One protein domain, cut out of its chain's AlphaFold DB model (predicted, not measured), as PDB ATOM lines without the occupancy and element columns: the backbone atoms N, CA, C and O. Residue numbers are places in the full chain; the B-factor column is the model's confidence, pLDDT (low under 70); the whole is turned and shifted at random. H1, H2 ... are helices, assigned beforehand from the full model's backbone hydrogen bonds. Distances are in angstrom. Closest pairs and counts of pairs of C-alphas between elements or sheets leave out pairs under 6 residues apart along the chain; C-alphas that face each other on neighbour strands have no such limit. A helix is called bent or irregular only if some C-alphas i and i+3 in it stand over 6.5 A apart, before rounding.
ATOM      1  N   TYR A   2     235.209 360.791 348.338       28.53
ATOM      2  CA  TYR A   2     234.608 359.753 349.204       28.53
ATOM      3  C   TYR A   2     233.203 360.083 349.767       28.53
ATOM      4  O   TYR A   2     232.370 359.190 349.900       28.53
ATOM      5  N   LEU A   3     232.888 361.361 350.022       30.11
ATOM      6  CA  LEU A   3     231.575 361.782 350.550       30.11
ATOM      7  C   LEU A   3     230.420 361.665 349.531       30.11
ATOM      8  O   LEU A   3     229.296 361.357 349.921       30.11
ATOM      9  N   SER A   4     230.676 361.843 348.226       42.72
ATOM     10  CA  SER A   4     229.633 361.689 347.196       42.72
ATOM     11  C   SER A   4     229.305 360.221 346.921       42.72
ATOM     12  O   SER A   4     228.150 359.894 346.665       42.72
ATOM     13  N   PHE A   5     230.291 359.325 347.032       37.88
ATOM     14  CA  PHE A   5     230.092 357.882 346.876       37.88
ATOM     15  C   PHE A   5     229.278 357.286 348.033       37.88
ATOM     16  O   PHE A   5     228.346 356.518 347.798       37.88
ATOM     17  N   ALA A   6     229.557 357.701 349.276       37.03
ATOM     18  CA  ALA A   6     228.789 357.281 350.450       37.03
ATOM     19  C   ALA A   6     227.321 357.748 350.386       37.03
ATOM     20  O   ALA A   6     226.408 356.964 350.656       37.03
ATOM     21  N   ALA A   7     227.079 358.990 349.948       52.62
ATOM     22  CA  ALA A   7     225.728 359.517 349.745       52.62
ATOM     23  C   ALA A   7     224.967 358.760 348.638       52.62
ATOM     24  O   ALA A   7     223.803 358.410 348.815       52.62
ATOM     25  N   GLN A   8     225.625 358.430 347.521       52.41
ATOM     26  CA  GLN A   8     225.029 357.625 346.445       52.41
ATOM     27  C   GLN A   8     224.688 356.194 346.895       52.41
ATOM     28  O   GLN A   8     223.637 355.669 346.522       52.41
ATOM     29  N   PHE A   9     225.541 355.574 347.715       52.94
ATOM     30  CA  PHE A   9     225.314 354.229 348.253       52.94
ATOM     31  C   PHE A   9     224.154 354.201 349.262       52.94
ATOM     32  O   PHE A   9     223.315 353.300 349.217       52.94
ATOM     33  N   SER A  10     224.059 355.227 350.117       60.50
ATOM     34  CA  SER A  10     222.928 355.426 351.034       60.50
ATOM     35  C   SER A  10     221.611 355.623 350.269       60.50
ATOM     36  O   SER A  10     220.623 354.945 350.546       60.50
ATOM     37  N   ASN A  11     221.621 356.445 349.214       63.31
ATOM     38  CA  ASN A  11     220.440 356.698 348.382       63.31
ATOM     39  C   ASN A  11     219.941 355.438 347.651       63.31
ATOM     40  O   ASN A  11     218.737 355.208 347.583       63.31
ATOM     41  N   LYS A  12     220.838 354.574 347.149       64.38
ATOM     42  CA  LYS A  12     220.439 353.288 346.543       64.38
ATOM     43  C   LYS A  12     219.815 352.322 347.556       64.38
ATOM     44  O   LYS A  12     218.862 351.628 347.211       64.38
ATOM     45  N   LYS A  13     220.305 352.297 348.803       65.00
ATOM     46  CA  LYS A  13     219.674 351.527 349.889       65.00
ATOM     47  C   LYS A  13     218.300 352.084 350.255       65.00
ATOM     48  O   LYS A  13     217.374 351.304 350.429       65.00
ATOM     49  N   MET A  14     218.145 353.407 350.300       65.25
ATOM     50  CA  MET A  14     216.842 354.037 350.535       65.25
ATOM     51  C   MET A  14     215.818 353.674 349.458       65.25
ATOM     52  O   MET A  14     214.675 353.405 349.804       65.25
ATOM     53  N   ILE A  15     216.215 353.593 348.182       68.75
ATOM     54  CA  ILE A  15     215.309 353.193 347.088       68.75
ATOM     55  C   ILE A  15     214.777 351.767 347.290       68.75
ATOM     56  O   ILE A  15     213.594 351.528 347.079       68.75
ATOM     57  N   LYS A  16     215.609 350.834 347.770       66.75
ATOM     58  CA  LYS A  16     215.158 349.470 348.107       66.75
ATOM     59  C   LYS A  16     214.183 349.423 349.292       66.75
ATOM     60  O   LYS A  16     213.439 348.463 349.426       66.75
ATOM     61  N   LEU A  17     214.175 350.454 350.138       67.69
ATOM     62  CA  LEU A  17     213.261 350.589 351.276       67.69
ATOM     63  C   LEU A  17     211.952 351.318 350.912       67.69
ATOM     64  O   LEU A  17     211.070 351.446 351.762       67.69
ATOM     65  N   LEU A  18     211.802 351.800 349.670       72.31
ATOM     66  CA  LEU A  18     210.565 352.413 349.183       72.31
ATOM     67  C   LEU A  18     209.529 351.322 348.879       72.31
ATOM     68  O   LEU A  18     209.366 350.898 347.741       72.31
ATOM     69  N   LEU A  19     208.820 350.861 349.906       74.12
ATOM     70  CA  LEU A  19     207.770 349.851 349.773       74.12
ATOM     71  C   LEU A  19     206.393 350.540 349.811       74.12
ATOM     72  O   LEU A  19     206.006 351.064 350.863       74.12
ATOM     73  N   PRO A  20     205.662 350.614 348.681       70.75
ATOM     74  CA  PRO A  20     204.388 351.321 348.616       70.75
ATOM     75  C   PRO A  20     203.311 350.614 349.446       70.75
ATOM     76  O   PRO A  20     202.952 349.467 349.194       70.75
ATOM     77  N   ARG A  21     202.759 351.339 350.427       63.53
ATOM     78  CA  ARG A  21     201.649 350.869 351.278       63.53
ATOM     79  C   ARG A  21     200.275 350.975 350.607       63.53
ATOM     80  O   ARG A  21     199.338 350.324 351.044       63.53
ATOM     81  N   GLN A  22     200.148 351.844 349.609       66.81
ATOM     82  CA  GLN A  22     198.926 352.130 348.855       66.81
ATOM     83  C   GLN A  22     199.282 352.259 347.370       66.81
ATOM     84  O   GLN A  22     200.466 352.373 347.036       66.81
ATOM     85  N   LEU A  23     198.264 352.278 346.506       70.44
ATOM     86  CA  LEU A  23     198.435 352.560 345.081       70.44
ATOM     87  C   LEU A  23     199.208 353.871 344.882       70.44
ATOM     88  O   LEU A  23     198.976 354.861 345.581       70.44
ATOM     89  N   ILE A  24     200.156 353.869 343.946       76.31
ATOM     90  CA  ILE A  24     201.035 355.010 343.685       76.31
ATOM     91  C   ILE A  24     200.338 355.962 342.704       76.31
ATOM     92  O   ILE A  24     200.074 355.564 341.565       76.31
ATOM     93  N   PRO A  25     200.123 357.241 343.069       77.62
ATOM     94  CA  PRO A  25     199.554 358.218 342.150       77.62
ATOM     95  C   PRO A  25     200.485 358.494 340.962       77.62
ATOM     96  O   PRO A  25     201.642 358.893 341.146       77.62
ATOM     97  N   SER A  26     199.962 358.402 339.739       77.00
ATOM     98  CA  SER A  26     200.725 358.559 338.487       77.00
ATOM     99  C   SER A  26     201.462 359.894 338.358       77.00
ATOM    100  O   SER A  26     202.552 359.955 337.787       77.00
ATOM    101  N   ARG A  27     200.957 360.960 338.997       78.62
ATOM    102  CA  ARG A  27     201.636 362.266 339.102       78.62
ATOM    103  C   ARG A  27     203.069 362.180 339.644       78.62
ATOM    104  O   ARG A  27     203.899 363.020 339.298       78.62
ATOM    105  N   LEU A  28     203.368 361.210 340.514       79.62
ATOM    106  CA  LEU A  28     204.705 361.035 341.089       79.62
ATOM    107  C   LEU A  28     205.665 360.453 340.053       79.62
ATOM    108  O   LEU A  28     206.776 360.954 339.900       79.62
ATOM    109  N   LEU A  29     205.204 359.466 339.288       81.00
ATOM    110  CA  LEU A  29     205.982 358.831 338.229       81.00
ATOM    111  C   LEU A  29     206.217 359.790 337.060       81.00
ATOM    112  O   LEU A  29     207.340 359.911 336.580       81.00
ATOM    113  N   ILE A  30     205.213 360.592 336.695       81.69
ATOM    114  CA  ILE A  30     205.355 361.657 335.690       81.69
ATOM    115  C   ILE A  30     206.398 362.698 336.124       81.69
ATOM    116  O   ILE A  30     207.187 363.154 335.298       81.69
ATOM    117  N   ARG A  31     206.467 363.051 337.419       80.50
ATOM    118  CA  ARG A  31     207.526 363.934 337.941       80.50
ATOM    119  C   ARG A  31     208.910 363.302 337.829       80.50
ATOM    120  O   ARG A  31     209.851 364.016 337.496       80.50
ATOM    121  N   VAL A  32     209.037 361.998 338.081       82.62
ATOM    122  CA  VAL A  32     210.308 361.279 337.898       82.62
ATOM    123  C   VAL A  32     210.711 361.277 336.424       82.62
ATOM    124  O   VAL A  32     211.830 361.672 336.103       82.62
ATOM    125  N   PHE A  33     209.791 360.942 335.514       83.50
ATOM    126  CA  PHE A  33     210.055 360.975 334.073       83.50
ATOM    127  C   PHE A  33     210.400 362.385 333.576       83.50
ATOM    128  O   PHE A  33     211.315 362.550 332.776       83.50
ATOM    129  N   GLY A  34     209.753 363.424 334.109       79.19
ATOM    130  CA  GLY A  34     210.081 364.822 333.815       79.19
ATOM    131  C   GLY A  34     211.470 365.262 334.296       79.19
ATOM    132  O   GLY A  34     211.979 366.277 333.830       79.19
ATOM    133  N   LYS A  35     212.105 364.505 335.203       79.44
ATOM    134  CA  LYS A  35     213.468 364.748 335.695       79.44
ATOM    135  C   LYS A  35     214.541 363.946 334.953       79.44
ATOM    136  O   LYS A  35     215.716 364.150 335.244       79.44
ATOM    137  N   LEU A  36     214.179 363.107 333.974       76.44
ATOM    138  CA  LEU A  36     215.140 362.368 333.134       76.44
ATOM    139  C   LEU A  36     216.102 363.296 332.366       76.44
ATOM    140  O   LEU A  36     217.226 362.903 332.071       76.44
ATOM    141  N   SER A  37     215.685 364.533 332.080       68.06
ATOM    142  CA  SER A  37     216.492 365.581 331.436       68.06
ATOM    143  C   SER A  37     217.334 366.426 332.398       68.06
ATOM    144  O   SER A  37     218.196 367.182 331.945       68.06
ATOM    145  N   CYS A  38     217.093 366.354 333.711       68.69
ATOM    146  CA  CYS A  38     217.759 367.219 334.682       68.69
ATOM    147  C   CYS A  38     219.137 366.664 335.069       68.69
ATOM    148  O   CYS A  38     219.259 365.517 335.492       68.69
ATOM    149  N   ARG A  39     220.175 367.509 335.007       64.75
ATOM    150  CA  ARG A  39     221.552 367.155 335.413       64.75
ATOM    151  C   ARG A  39     221.755 367.094 336.933       64.75
ATOM    152  O   ARG A  39     222.826 366.705 337.386       64.75
ATOM    153  N   ASP A  40     220.733 367.456 337.706       66.75
ATOM    154  CA  ASP A  40     220.798 367.559 339.167       66.75
ATOM    155  C   ASP A  40     220.852 366.189 339.869       66.75
ATOM    156  O   ASP A  40     221.265 366.096 341.023       66.75
ATOM    157  N   VAL A  41     220.440 365.111 339.185       71.56
ATOM    158  CA  VAL A  41     220.435 363.744 339.727       71.56
ATOM    159  C   VAL A  41     221.487 362.905 339.015       71.56
ATOM    160  O   VAL A  41     221.518 362.822 337.790       71.56
ATOM    161  N   HIS A  42     222.337 362.230 339.790       78.19
ATOM    162  CA  HIS A  42     223.351 361.346 339.226       78.19
ATOM    163  C   HIS A  42     222.694 360.199 338.423       78.19
ATOM    164  O   HIS A  42     221.804 359.532 338.967       78.19
ATOM    165  N   PRO A  43     223.146 359.888 337.191       76.56
ATOM    166  CA  PRO A  43     222.513 358.881 336.331       76.56
ATOM    167  C   PRO A  43     222.345 357.510 337.001       76.56
ATOM    168  O   PRO A  43     221.295 356.888 336.911       76.56
ATOM    169  N   ALA A  44     223.328 357.066 337.786       75.81
ATOM    170  CA  ALA A  44     223.234 355.794 338.508       75.81
ATOM    171  C   ALA A  44     222.099 355.735 339.555       75.81
ATOM    172  O   ALA A  44     221.632 354.645 339.872       75.81
ATOM    173  N   ILE A  45     221.676 356.876 340.113       77.81
ATOM    174  CA  ILE A  45     220.531 356.949 341.036       77.81
ATOM    175  C   ILE A  45     219.235 356.888 340.229       77.81
ATOM    176  O   ILE A  45     218.349 356.113 340.570       77.81
ATOM    177  N   MET A  46     219.145 357.647 339.134       81.25
ATOM    178  CA  MET A  46     217.967 357.648 338.265       81.25
ATOM    179  C   MET A  46     217.708 356.263 337.649       81.25
ATOM    180  O   MET A  46     216.568 355.815 337.637       81.25
ATOM    181  N   ALA A  47     218.751 355.529 337.250       80.50
ATOM    182  CA  ALA A  47     218.624 354.141 336.796       80.50
ATOM    183  C   ALA A  47     218.062 353.213 337.891       80.50
ATOM    184  O   ALA A  47     217.203 352.380 337.616       80.50
ATOM    185  N   SER A  48     218.486 353.382 339.152       76.69
ATOM    186  CA  SER A  48     217.919 352.633 340.285       76.69
ATOM    187  C   SER A  48     216.464 353.010 340.573       76.69
ATOM    188  O   SER A  48     215.680 352.135 340.921       76.69
ATOM    189  N   VAL A  49     216.084 354.280 340.394       80.69
ATOM    190  CA  VAL A  49     214.683 354.714 340.500       80.69
ATOM    191  C   VAL A  49     213.847 354.126 339.363       80.69
ATOM    192  O   VAL A  49     212.774 353.607 339.629       80.69
ATOM    193  N   LEU A  50     214.328 354.133 338.116       82.44
ATOM    194  CA  LEU A  50     213.632 353.497 336.990       82.44
ATOM    195  C   LEU A  50     213.464 351.988 337.204       82.44
ATOM    196  O   LEU A  50     212.394 351.454 336.939       82.44
ATOM    197  N   ASN A  51     214.483 351.320 337.749       80.19
ATOM    198  CA  ASN A  51     214.388 349.912 338.129       80.19
ATOM    199  C   ASN A  51     213.365 349.679 339.250       80.19
ATOM    200  O   ASN A  51     212.650 348.687 339.240       80.19
ATOM    201  N   TRP A  52     213.258 350.603 340.206       80.50
ATOM    202  CA  TRP A  52     212.207 350.546 341.218       80.50
ATOM    203  C   TRP A  52     210.815 350.733 340.602       80.50
ATOM    204  O   TRP A  52     209.919 349.966 340.929       80.50
ATOM    205  N   ILE A  53     210.646 351.676 339.662       78.94
ATOM    206  CA  ILE A  53     209.380 351.901 338.935       78.94
ATOM    207  C   ILE A  53     208.948 350.643 338.183       78.94
ATOM    208  O   ILE A  53     207.769 350.311 338.188       78.94
ATOM    209  N   VAL A  54     209.899 349.934 337.576       77.69
ATOM    210  CA  VAL A  54     209.663 348.625 336.963       77.69
ATOM    211  C   VAL A  54     209.080 347.634 337.977       77.69
ATOM    212  O   VAL A  54     208.093 346.978 337.665       77.69
ATOM    213  N   CYS A  55     209.650 347.537 339.182       72.19
ATOM    214  CA  CYS A  55     209.181 346.593 340.205       72.19
ATOM    215  C   CYS A  55     207.821 346.965 340.819       72.19
ATOM    216  O   CYS A  55     207.135 346.100 341.350       72.19
ATOM    217  N   VAL A  56     207.435 348.246 340.799       72.38
ATOM    218  CA  VAL A  56     206.152 348.717 341.356       72.38
ATOM    219  C   VAL A  56     205.113 349.031 340.281       72.38
ATOM    220  O   VAL A  56     204.098 349.658 340.586       72.38
ATOM    221  N   TYR A  57     205.353 348.619 339.031       73.44
ATOM    222  CA  TYR A  57     204.485 348.948 337.899       73.44
ATOM    223  C   TYR A  57     203.045 348.445 338.101       73.44
ATOM    224  O   TYR A  57     202.093 349.158 337.792       73.44
ATOM    225  N   ASP A  58     202.890 347.280 338.735       65.00
ATOM    226  CA  ASP A  58     201.593 346.666 339.052       65.00
ATOM    227  C   ASP A  58     200.792 347.438 340.127       65.00
ATOM    228  O   ASP A  58     199.599 347.211 340.301       65.00
ATOM    229  N   VAL A  59     201.427 348.370 340.852       66.19
ATOM    230  CA  VAL A  59     200.863 349.087 342.018       66.19
ATOM    231  C   VAL A  59     200.457 350.529 341.663       66.19
ATOM    232  O   VAL A  59     200.208 351.373 342.527       66.19
ATOM    233  N   ILE A  60     200.416 350.871 340.378       73.00
ATOM    234  CA  ILE A  60     200.144 352.232 339.906       73.00
ATOM    235  C   ILE A  60     198.632 352.490 339.837       73.00
ATOM    236  O   ILE A  60     197.887 351.713 339.254       73.00
ATOM    237  N   GLU A  61     198.184 353.629 340.377       66.69
ATOM    238  CA  GLU A  61     196.762 354.004 340.457       66.69
ATOM    239  C   GLU A  61     196.117 354.250 339.078       66.69
ATOM    240  O   GLU A  61     194.993 353.821 338.833       66.69
ATOM    241  N   THR A  62     196.816 354.937 338.164       68.69
ATOM    242  CA  THR A  62     196.301 355.288 336.824       68.69
ATOM    243  C   THR A  62     197.357 355.074 335.730       68.69
ATOM    244  O   THR A  62     197.939 356.042 335.223       68.69
ATOM    245  N   PRO A  63     197.629 353.823 335.314       65.94
ATOM    246  CA  PRO A  63     198.665 353.516 334.320       65.94
ATOM    247  C   PRO A  63     198.437 354.210 332.962       65.94
ATOM    248  O   PRO A  63     199.391 354.487 332.234       65.94
ATOM    249  N   GLU A  64     197.199 354.592 332.638       65.69
ATOM    250  CA  GLU A  64     196.841 355.342 331.425       65.69
ATOM    251  C   GLU A  64     197.548 356.701 331.299       65.69
ATOM    252  O   GLU A  64     197.918 357.118 330.197       65.69
ATOM    253  N   GLU A  65     197.771 357.408 332.411       72.44
ATOM    254  CA  GLU A  65     198.479 358.693 332.390       72.44
ATOM    255  C   GLU A  65     199.964 358.515 332.064       72.44
ATOM    256  O   GLU A  65     200.577 359.373 331.430       72.44
ATOM    257  N   ILE A  66     200.530 357.372 332.448       76.94
ATOM    258  CA  ILE A  66     201.932 357.033 332.215       76.94
ATOM    259  C   ILE A  66     202.156 356.624 330.766       76.94
ATOM    260  O   ILE A  66     203.145 357.043 330.169       76.94
ATOM    261  N   VAL A  67     201.211 355.900 330.158       77.19
ATOM    262  CA  VAL A  67     201.247 355.538 328.728       77.19
ATOM    263  C   VAL A  67     201.388 356.774 327.827       77.19
ATOM    264  O   VAL A  67     202.076 356.722 326.807       77.19
ATOM    265  N   LYS A  68     200.861 357.940 328.228       81.06
ATOM    266  CA  LYS A  68     201.050 359.207 327.490       81.06
ATOM    267  C   LYS A  68     202.517 359.653 327.410       81.06
ATOM    268  O   LYS A  68     202.885 360.356 326.472       81.06
ATOM    269  N   MET A  69     203.366 359.211 328.339       81.69
ATOM    270  CA  MET A  69     204.805 359.499 328.361       81.69
ATOM    271  C   MET A  69     205.625 358.557 327.466       81.69
ATOM    272  O   MET A  69     206.835 358.745 327.345       81.69
ATOM    273  N   TYR A  70     204.993 357.594 326.781       84.75
ATOM    274  CA  TYR A  70     205.665 356.661 325.868       84.75
ATOM    275  C   TYR A  70     206.617 357.347 324.868       84.75
ATOM    276  O   TYR A  70     207.762 356.908 324.757       84.75
ATOM    277  N   PRO A  71     206.235 358.439 324.161       83.69
ATOM    278  CA  PRO A  71     207.143 359.103 323.221       83.69
ATOM    279  C   PRO A  71     208.391 359.687 323.899       83.69
ATOM    280  O   PRO A  71     209.466 359.695 323.306       83.69
ATOM    281  N   VAL A  72     208.249 360.156 325.143       84.88
ATOM    282  CA  VAL A  72     209.337 360.747 325.931       84.88
ATOM    283  C   VAL A  72     210.322 359.661 326.357       84.88
ATOM    284  O   VAL A  72     211.520 359.802 326.138       84.88
ATOM    285  N   LEU A  73     209.824 358.545 326.894       84.94
ATOM    286  CA  LEU A  73     210.662 357.407 327.288       84.94
ATOM    287  C   LEU A  73     211.386 356.794 326.081       84.94
ATOM    288  O   LEU A  73     212.576 356.501 326.163       84.94
ATOM    289  N   PHE A  74     210.698 356.694 324.939       85.94
ATOM    290  CA  PHE A  74     211.281 356.214 323.686       85.94
ATOM    291  C   PHE A  74     212.428 357.109 323.190       85.94
ATOM    292  O   PHE A  74     213.433 356.614 322.685       85.94
ATOM    293  N   HIS A  75     212.326 358.430 323.367       85.44
ATOM    294  CA  HIS A  75     213.397 359.364 323.007       85.44
ATOM    295  C   HIS A  75     214.684 359.132 323.828       85.44
ATOM    296  O   HIS A  75     215.795 359.191 323.289       85.44
ATOM    297  N   TYR A  76     214.541 358.799 325.115       83.81
ATOM    298  CA  TYR A  76     215.668 358.567 326.023       83.81
ATOM    299  C   TYR A  76     216.364 357.208 325.858       83.81
ATOM    300  O   TYR A  76     217.401 356.999 326.482       83.81
ATOM    301  N   LEU A  77     215.899 356.329 324.960       82.12
ATOM    302  CA  LEU A  77     216.595 355.075 324.610       82.12
ATOM    303  C   LEU A  77     218.016 355.287 324.055       82.12
ATOM    304  O   LEU A  77     218.847 354.378 324.062       82.12
ATOM    305  N   THR A  78     218.320 356.502 323.596       79.19
ATOM    306  CA  THR A  78     219.669 356.893 323.167       79.19
ATOM    307  C   THR A  78     220.686 356.921 324.315       79.19
ATOM    308  O   THR A  78     221.881 356.780 324.057       79.19
ATOM    309  N   MET A  79     220.238 357.054 325.568       80.25
ATOM    310  CA  MET A  79     221.091 357.103 326.758       80.25
ATOM    311  C   MET A  79     221.396 355.695 327.281       80.25
ATOM    312  O   MET A  79     220.508 355.006 327.774       80.25
ATOM    313  N   GLU A  80     222.665 355.290 327.234       77.38
ATOM    314  CA  GLU A  80     223.134 353.947 327.618       77.38
ATOM    315  C   GLU A  80     222.809 353.570 329.071       77.38
ATOM    316  O   GLU A  80     222.393 352.452 329.353       77.38
ATOM    317  N   THR A  81     222.897 354.525 329.996       77.94
ATOM    318  CA  THR A  81     222.701 354.292 331.436       77.94
ATOM    319  C   THR A  81     221.268 353.958 331.846       77.94
ATOM    320  O   THR A  81     221.074 353.386 332.917       77.94
ATOM    321  N   PHE A  82     220.268 354.338 331.046       80.81
ATOM    322  CA  PHE A  82     218.844 354.107 331.335       80.81
ATOM    323  C   PHE A  82     218.216 353.062 330.420       80.81
ATOM    324  O   PHE A  82     217.099 352.613 330.676       80.81
ATOM    325  N   ARG A  83     218.906 352.707 329.335       83.75
ATOM    326  CA  ARG A  83     218.365 351.910 328.239       83.75
ATOM    327  C   ARG A  83     217.775 350.569 328.692       83.75
ATOM    328  O   ARG A  83     216.642 350.319 328.296       83.75
ATOM    329  N   PRO A  84     218.408 349.764 329.572       80.19
ATOM    330  CA  PRO A  84     217.820 348.496 330.012       80.19
ATOM    331  C   PRO A  84     216.481 348.685 330.739       80.19
ATOM    332  O   PRO A  84     215.484 348.038 330.415       80.19
ATOM    333  N   GLN A  85     216.420 349.636 331.679       81.88
ATOM    334  CA  GLN A  85     215.211 349.905 332.463       81.88
ATOM    335  C   GLN A  85     214.118 350.564 331.614       81.88
ATOM    336  O   GLN A  85     212.939 350.267 331.787       81.88
ATOM    337  N   LEU A  86     214.489 351.437 330.672       83.06
ATOM    338  CA  LEU A  86     213.549 352.056 329.738       83.06
ATOM    339  C   LEU A  86     212.984 351.041 328.746       83.06
ATOM    340  O   LEU A  86     211.785 351.074 328.495       83.06
ATOM    341  N   CYS A  87     213.800 350.126 328.220       80.94
ATOM    342  CA  CYS A  87     213.331 349.035 327.370       80.94
ATOM    343  C   CYS A  87     212.312 348.158 328.104       80.94
ATOM    344  O   CYS A  87     211.290 347.806 327.522       80.94
ATOM    345  N   HIS A  88     212.534 347.885 329.392       76.69
ATOM    346  CA  HIS A  88     211.606 347.104 330.205       76.69
ATOM    347  C   HIS A  88     210.308 347.862 330.551       76.69
ATOM    348  O   HIS A  88     209.216 347.303 330.486       76.69
ATOM    349  N   LEU A  89     210.380 349.166 330.834       78.75
ATOM    350  CA  LEU A  89     209.174 349.992 330.993       78.75
ATOM    351  C   LEU A  89     208.390 350.103 329.683       78.75
ATOM    352  O   LEU A  89     207.167 350.000 329.673       78.75
ATOM    353  N   LEU A  90     209.086 350.288 328.560       80.12
ATOM    354  CA  LEU A  90     208.463 350.320 327.243       80.12
ATOM    355  C   LEU A  90     207.866 348.962 326.883       80.12
ATOM    356  O   LEU A  90     206.813 348.951 326.258       80.12
ATOM    357  N   TYR A  91     208.464 347.849 327.307       78.56
ATOM    358  CA  TYR A  91     207.874 346.516 327.186       78.56
ATOM    359  C   TYR A  91     206.482 346.472 327.839       78.56
ATOM    360  O   TYR A  91     205.516 346.152 327.150       78.56
ATOM    361  N   PHE A  92     206.338 346.925 329.092       69.38
ATOM    362  CA  PHE A  92     205.029 346.986 329.763       69.38
ATOM    363  C   PHE A  92     204.044 347.973 329.123       69.38
ATOM    364  O   PHE A  92     202.834 347.761 329.153       69.38
ATOM    365  N   MET A  93     204.544 349.063 328.539       72.75
ATOM    366  CA  MET A  93     203.702 350.124 327.982       72.75
ATOM    367  C   MET A  93     203.346 349.928 326.500       72.75
ATOM    368  O   MET A  93     202.525 350.684 325.978       72.75
ATOM    369  N   THR A  94     203.989 349.002 325.777       74.06
ATOM    370  CA  THR A  94     203.837 348.891 324.317       74.06
ATOM    371  C   THR A  94     202.481 348.292 323.947       74.06
ATOM    372  O   THR A  94     202.145 347.177 324.323       74.06
ATOM    373  N   LYS A  95     201.733 349.045 323.136       65.62
ATOM    374  CA  LYS A  95     200.429 348.702 322.553       65.62
ATOM    375  C   LYS A  95     200.509 348.835 321.033       65.62
ATOM    376  O   LYS A  95     201.383 349.549 320.534       65.62
ATOM    377  N   ARG A  96     199.543 348.282 320.291       60.16
ATOM    378  CA  ARG A  96     199.466 348.408 318.817       60.16
ATOM    379  C   ARG A  96     199.557 349.863 318.329       60.16
ATOM    380  O   ARG A  96     200.291 350.155 317.392       60.16
ATOM    381  N   VAL A  97     198.924 350.807 319.036       69.50
ATOM    382  CA  VAL A  97     198.975 352.258 318.736       69.50
ATOM    383  C   VAL A  97     200.383 352.869 318.802       69.50
ATOM    384  O   VAL A  97     200.639 353.948 318.256       69.50
ATOM    385  N   HIS A  98     201.305 352.211 319.504       72.38
ATOM    386  CA  HIS A  98     202.679 352.661 319.672       72.38
ATOM    387  C   HIS A  98     203.629 352.094 318.620       72.38
ATOM    388  O   HIS A  98     204.697 352.677 318.430       72.38
ATOM    389  N   VAL A  99     203.232 351.041 317.907       77.06
ATOM    390  CA  VAL A  99     204.019 350.397 316.855       77.06
ATOM    391  C   VAL A  99     203.806 351.160 315.550       77.06
ATOM    392  O   VAL A  99     202.900 350.892 314.769       77.06
ATOM    393  N   LYS A 100     204.626 352.194 315.341       81.50
ATOM    394  CA  LYS A 100     204.611 353.028 314.131       81.50
ATOM    395  C   LYS A 100     205.879 352.792 313.323       81.50
ATOM    396  O   LYS A 100     206.946 352.615 313.907       81.50
ATOM    397  N   ARG A 101     205.779 352.892 311.993       77.12
ATOM    398  CA  ARG A 101     206.897 352.684 311.055       77.12
ATOM    399  C   ARG A 101     208.180 353.431 311.452       77.12
ATOM    400  O   ARG A 101     209.214 352.801 311.615       77.12
ATOM    401  N   HIS A 102     208.086 354.722 311.771       81.44
ATOM    402  CA  HIS A 102     209.243 355.524 312.203       81.44
ATOM    403  C   HIS A 102     209.901 355.043 313.512       81.44
ATOM    404  O   HIS A 102     211.075 355.306 313.745       81.44
ATOM    405  N   ARG A 103     209.164 354.366 314.407       83.44
ATOM    406  CA  ARG A 103     209.727 353.794 315.646       83.44
ATOM    407  C   ARG A 103     210.395 352.455 315.391       83.44
ATOM    408  O   ARG A 103     211.396 352.179 316.037       83.44
ATOM    409  N   ILE A 104     209.865 351.665 314.457       81.69
ATOM    410  CA  ILE A 104     210.492 350.419 313.999       81.69
ATOM    411  C   ILE A 104     211.838 350.744 313.350       81.69
ATOM    412  O   ILE A 104     212.855 350.213 313.785       81.69
ATOM    413  N   GLU A 105     211.849 351.681 312.398       81.56
ATOM    414  CA  GLU A 105     213.068 352.160 311.730       81.56
ATOM    415  C   GLU A 105     214.077 352.672 312.769       81.56
ATOM    416  O   GLU A 105     215.235 352.258 312.787       81.56
ATOM    417  N   ARG A 106     213.616 353.471 313.743       82.62
ATOM    418  CA  ARG A 106     214.474 353.977 314.818       82.62
ATOM    419  C   ARG A 106     215.012 352.885 315.752       82.62
ATOM    420  O   ARG A 106     216.151 352.982 316.194       82.62
ATOM    421  N   LEU A 107     214.219 351.869 316.087       82.12
ATOM    422  CA  LEU A 107     214.659 350.725 316.896       82.12
ATOM    423  C   LEU A 107     215.691 349.881 316.142       82.12
ATOM    424  O   LEU A 107     216.701 349.503 316.729       82.12
ATOM    425  N   GLN A 108     215.481 349.645 314.846       79.62
ATOM    426  CA  GLN A 108     216.438 348.947 313.985       79.62
ATOM    427  C   GLN A 108     217.756 349.725 313.851       79.62
ATOM    428  O   GLN A 108     218.824 349.120 313.926       79.62
ATOM    429  N   GLU A 109     217.706 351.058 313.746       82.94
ATOM    430  CA  GLU A 109     218.892 351.924 313.818       82.94
ATOM    431  C   GLU A 109     219.622 351.829 315.165       82.94
ATOM    432  O   GLU A 109     220.850 351.858 315.214       82.94
ATOM    433  N   LEU A 110     218.892 351.750 316.282       81.25
ATOM    434  CA  LEU A 110     219.505 351.620 317.606       81.25
ATOM    435  C   LEU A 110     220.177 350.251 317.772       81.25
ATOM    436  O   LEU A 110     221.305 350.192 318.255       81.25
ATOM    437  N   VAL A 111     219.532 349.175 317.314       79.56
ATOM    438  CA  VAL A 111     220.097 347.814 317.332       79.56
ATOM    439  C   VAL A 111     221.320 347.707 316.416       79.56
ATOM    440  O   VAL A 111     222.317 347.093 316.792       79.56
ATOM    441  N   SER A 112     221.303 348.341 315.238       77.50
ATOM    442  CA  SER A 112     222.463 348.341 314.337       77.50
ATOM    443  C   SER A 112     223.623 349.190 314.865       77.50
ATOM    444  O   SER A 112     224.782 348.830 314.667       77.50
ATOM    445  N   LYS A 113     223.330 350.288 315.575       77.88
ATOM    446  CA  LYS A 113     224.337 351.210 316.121       77.88
ATOM    447  C   LYS A 113     224.996 350.725 317.415       77.88
ATOM    448  O   LYS A 113     226.188 350.957 317.592       77.88
ATOM    449  N   PHE A 114     224.235 350.122 318.328       69.19
ATOM    450  CA  PHE A 114     224.716 349.716 319.659       69.19
ATOM    451  C   PHE A 114     224.973 348.203 319.783       69.19
ATOM    452  O   PHE A 114     225.527 347.757 320.784       69.19
ATOM    453  N   GLY A 115     224.655 347.417 318.749       63.47
ATOM    454  CA  GLY A 115     224.880 345.974 318.723       63.47
ATOM    455  C   GLY A 115     223.758 345.168 319.389       63.47
ATOM    456  O   GLY A 115     222.666 345.664 319.656       63.47
ATOM    457  N   ALA A 116     224.034 343.885 319.624       61.16
ATOM    458  CA  ALA A 116     223.102 342.879 320.138       61.16
ATOM    459  C   ALA A 116     222.797 343.018 321.647       61.16
ATOM    460  O   ALA A 116     222.920 342.051 322.398       61.16
ATOM    461  N   GLU A 117     222.413 344.209 322.105       71.56
ATOM    462  CA  GLU A 117     221.911 344.378 323.470       71.56
ATOM    463  C   GLU A 117     220.592 343.601 323.630       71.56
ATOM    464  O   GLU A 117     219.653 343.825 322.849       71.56
ATOM    465  N   PRO A 118     220.499 342.673 324.602       67.94
ATOM    466  CA  PRO A 118     219.349 341.788 324.727       67.94
ATOM    467  C   PRO A 118     218.057 342.578 324.947       67.94
ATOM    468  O   PRO A 118     217.044 342.248 324.344       67.94
ATOM    469  N   GLU A 119     218.083 343.672 325.708       72.62
ATOM    470  CA  GLU A 119     216.909 344.479 326.050       72.62
ATOM    471  C   GLU A 119     216.332 345.232 324.841       72.62
ATOM    472  O   GLU A 119     215.115 345.306 324.674       72.62
ATOM    473  N   LEU A 120     217.173 345.761 323.946       77.06
ATOM    474  CA  LEU A 120     216.695 346.371 322.697       77.06
ATOM    475  C   LEU A 120     216.099 345.317 321.757       77.06
ATOM    476  O   LEU A 120     215.075 345.566 321.115       77.06
ATOM    477  N   TYR A 121     216.706 344.128 321.706       74.75
ATOM    478  CA  TYR A 121     216.184 343.009 320.928       74.75
ATOM    479  C   TYR A 121     214.843 342.508 321.480       74.75
ATOM    480  O   TYR A 121     213.926 342.241 320.705       74.75
ATOM    481  N   GLY A 122     214.690 342.443 322.804       69.56
ATOM    482  CA  GLY A 122     213.429 342.100 323.460       69.56
ATOM    483  C   GLY A 122     212.320 343.109 323.161       69.56
ATOM    484  O   GLY A 122     211.173 342.730 322.955       69.56
ATOM    485  N   LEU A 123     212.636 344.404 323.089       77.00
ATOM    486  CA  LEU A 123     211.639 345.406 322.706       77.00
ATOM    487  C   LEU A 123     211.265 345.286 321.216       77.00
ATOM    488  O   LEU A 123     210.097 345.433 320.854       77.00
ATOM    489  N   LEU A 124     212.232 344.962 320.350       76.31
ATOM    490  CA  LEU A 124     211.993 344.715 318.925       76.31
ATOM    491  C   LEU A 124     211.175 343.431 318.683       76.31
ATOM    492  O   LEU A 124     210.334 343.409 317.784       76.31
ATOM    493  N   SER A 125     211.359 342.384 319.493       69.12
ATOM    494  CA  SER A 125     210.549 341.161 319.417       69.12
ATOM    495  C   SER A 125     209.097 341.407 319.836       69.12
ATOM    496  O   SER A 125     208.191 340.877 319.193       69.12
ATOM    497  N   VAL A 126     208.853 342.289 320.815       70.38
ATOM    498  CA  VAL A 126     207.493 342.765 321.125       70.38
ATOM    499  C   VAL A 126     206.879 343.494 319.937       70.38
ATOM    500  O   VAL A 126     205.737 343.220 319.581       70.38
ATOM    501  N   TYR A 127     207.628 344.381 319.275       73.50
ATOM    502  CA  TYR A 127     207.147 345.068 318.072       73.50
ATOM    503  C   TYR A 127     206.829 344.084 316.934       73.50
ATOM    504  O   TYR A 127     205.820 344.263 316.254       73.50
ATOM    505  N   LYS A 128     207.629 343.021 316.770       71.25
ATOM    506  CA  LYS A 128     207.355 341.938 315.813       71.25
ATOM    507  C   LYS A 128     206.066 341.179 316.132       71.25
ATOM    508  O   LYS A 128     205.342 340.817 315.212       71.25
ATOM    509  N   GLY A 129     205.744 340.984 317.411       63.47
ATOM    510  CA  GLY A 129     204.465 340.395 317.822       63.47
ATOM    511  C   GLY A 129     203.242 341.178 317.320       63.47
ATOM    512  O   GLY A 129     202.203 340.581 317.068       63.47
ATOM    513  N   TYR A 130     203.374 342.494 317.118       62.81
ATOM    514  CA  TYR A 130     202.311 343.355 316.581       62.81
ATOM    515  C   TYR A 130     202.392 343.591 315.061       62.81
ATOM    516  O   TYR A 130     201.418 344.067 314.478       62.81
ATOM    517  N   CYS A 131     203.535 343.314 314.424       64.06
ATOM    518  CA  CYS A 131     203.756 343.483 312.986       64.06
ATOM    519  C   CYS A 131     204.722 342.394 312.466       64.06
ATOM    520  O   CYS A 131     205.937 342.509 312.675       64.06
TER     521      CYS A 131
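AT A GLANCE: This is residues 2 to 131 of the 667 residues of an uncharacterized protein of Lichtheimia ramosa (UniProt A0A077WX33). Five helices stand side by side in a staggered row, H1, H3, H6, H8 and H7 in that order, with their lines nearly aligned. H2, H4 and H5 make a second, shorter layer on one side of H3 and H6; H6 is in the core, while residues 2 to 7 of H1 stick out at one end of the row. The printed part has 130 residues, with eight named helices, H1 to H8 in order along the chain, and no named strand; the class is all helix. The whole is compact, with a radius of gyration of the C-alphas of 15.5 A, and spans 46 by 35 by 22 A.

HOW THE PARTS SIT: Begin at H1, residues 2 to 16, which touches H3, residues 43 to 55, running the same way at a shallow tilt of 8 degrees; look at the C-alphas of Lys 12 and Ile 45, their closest, 6.6 A apart. H2, residues 26 to 34, is close to H3 but not clearly touching, with Leu 29 and Ile 53 the closest C-alphas at 7.8 A. H2 touches H4, residues 63 to 67, where the closest C-alphas, of Ser 26 and Glu 65, are 6.5 A apart. H5, residues 70 to 78, and H6, residues 83 to 93, form a helical hairpin at a shallow tilt of 21 degrees, with C-alphas 77 and 83 closest at 5.1 A. H6 is the hub, touching H3, H5 and H8, residues 118 to 130. Its closest C-alphas are Gln 85 to Asn 51 of H3, 5.7 A, and Pro 84 to Glu 119 of H8, 5.7 A. H7, residues 101 to 114, and H8 form a second helical hairpin, with C-alphas 111 and 120 closest at 6.5 A. H1 and H8 are apart. Every O i to N i+4 pair is within hydrogen-bond range in H1, H2, H3, H4, H6, H7 and H8; in H5 it is 3 of 5.

IN THESE COORDINATES: Find C-alpha 2 at (234.608, 359.753, 349.204); from there H1 runs 22.0 A to C-alpha 16. H3 is 18.5 A long, H6 14.8 A, H7 20.0 A and H8 19.0 A, ending at C-alpha 130, (202.311, 343.355, 316.581). H6 begins at (218.365, 351.910, 328.239). H5 is only just irregular: C-alphas 75 and 78 are 6.7 A apart.

THE WHOLE: The C-alphas of Tyr 2 and Cys 131 are the two farthest apart, 50.3 A. The printed part has no cut and no long link; H4 to H5, H5 to H6 and H7 to H8 are tight links. The mean pLDDT of the printed part is 73.0, and 41 residues are under 70, among them residues 2 to 17.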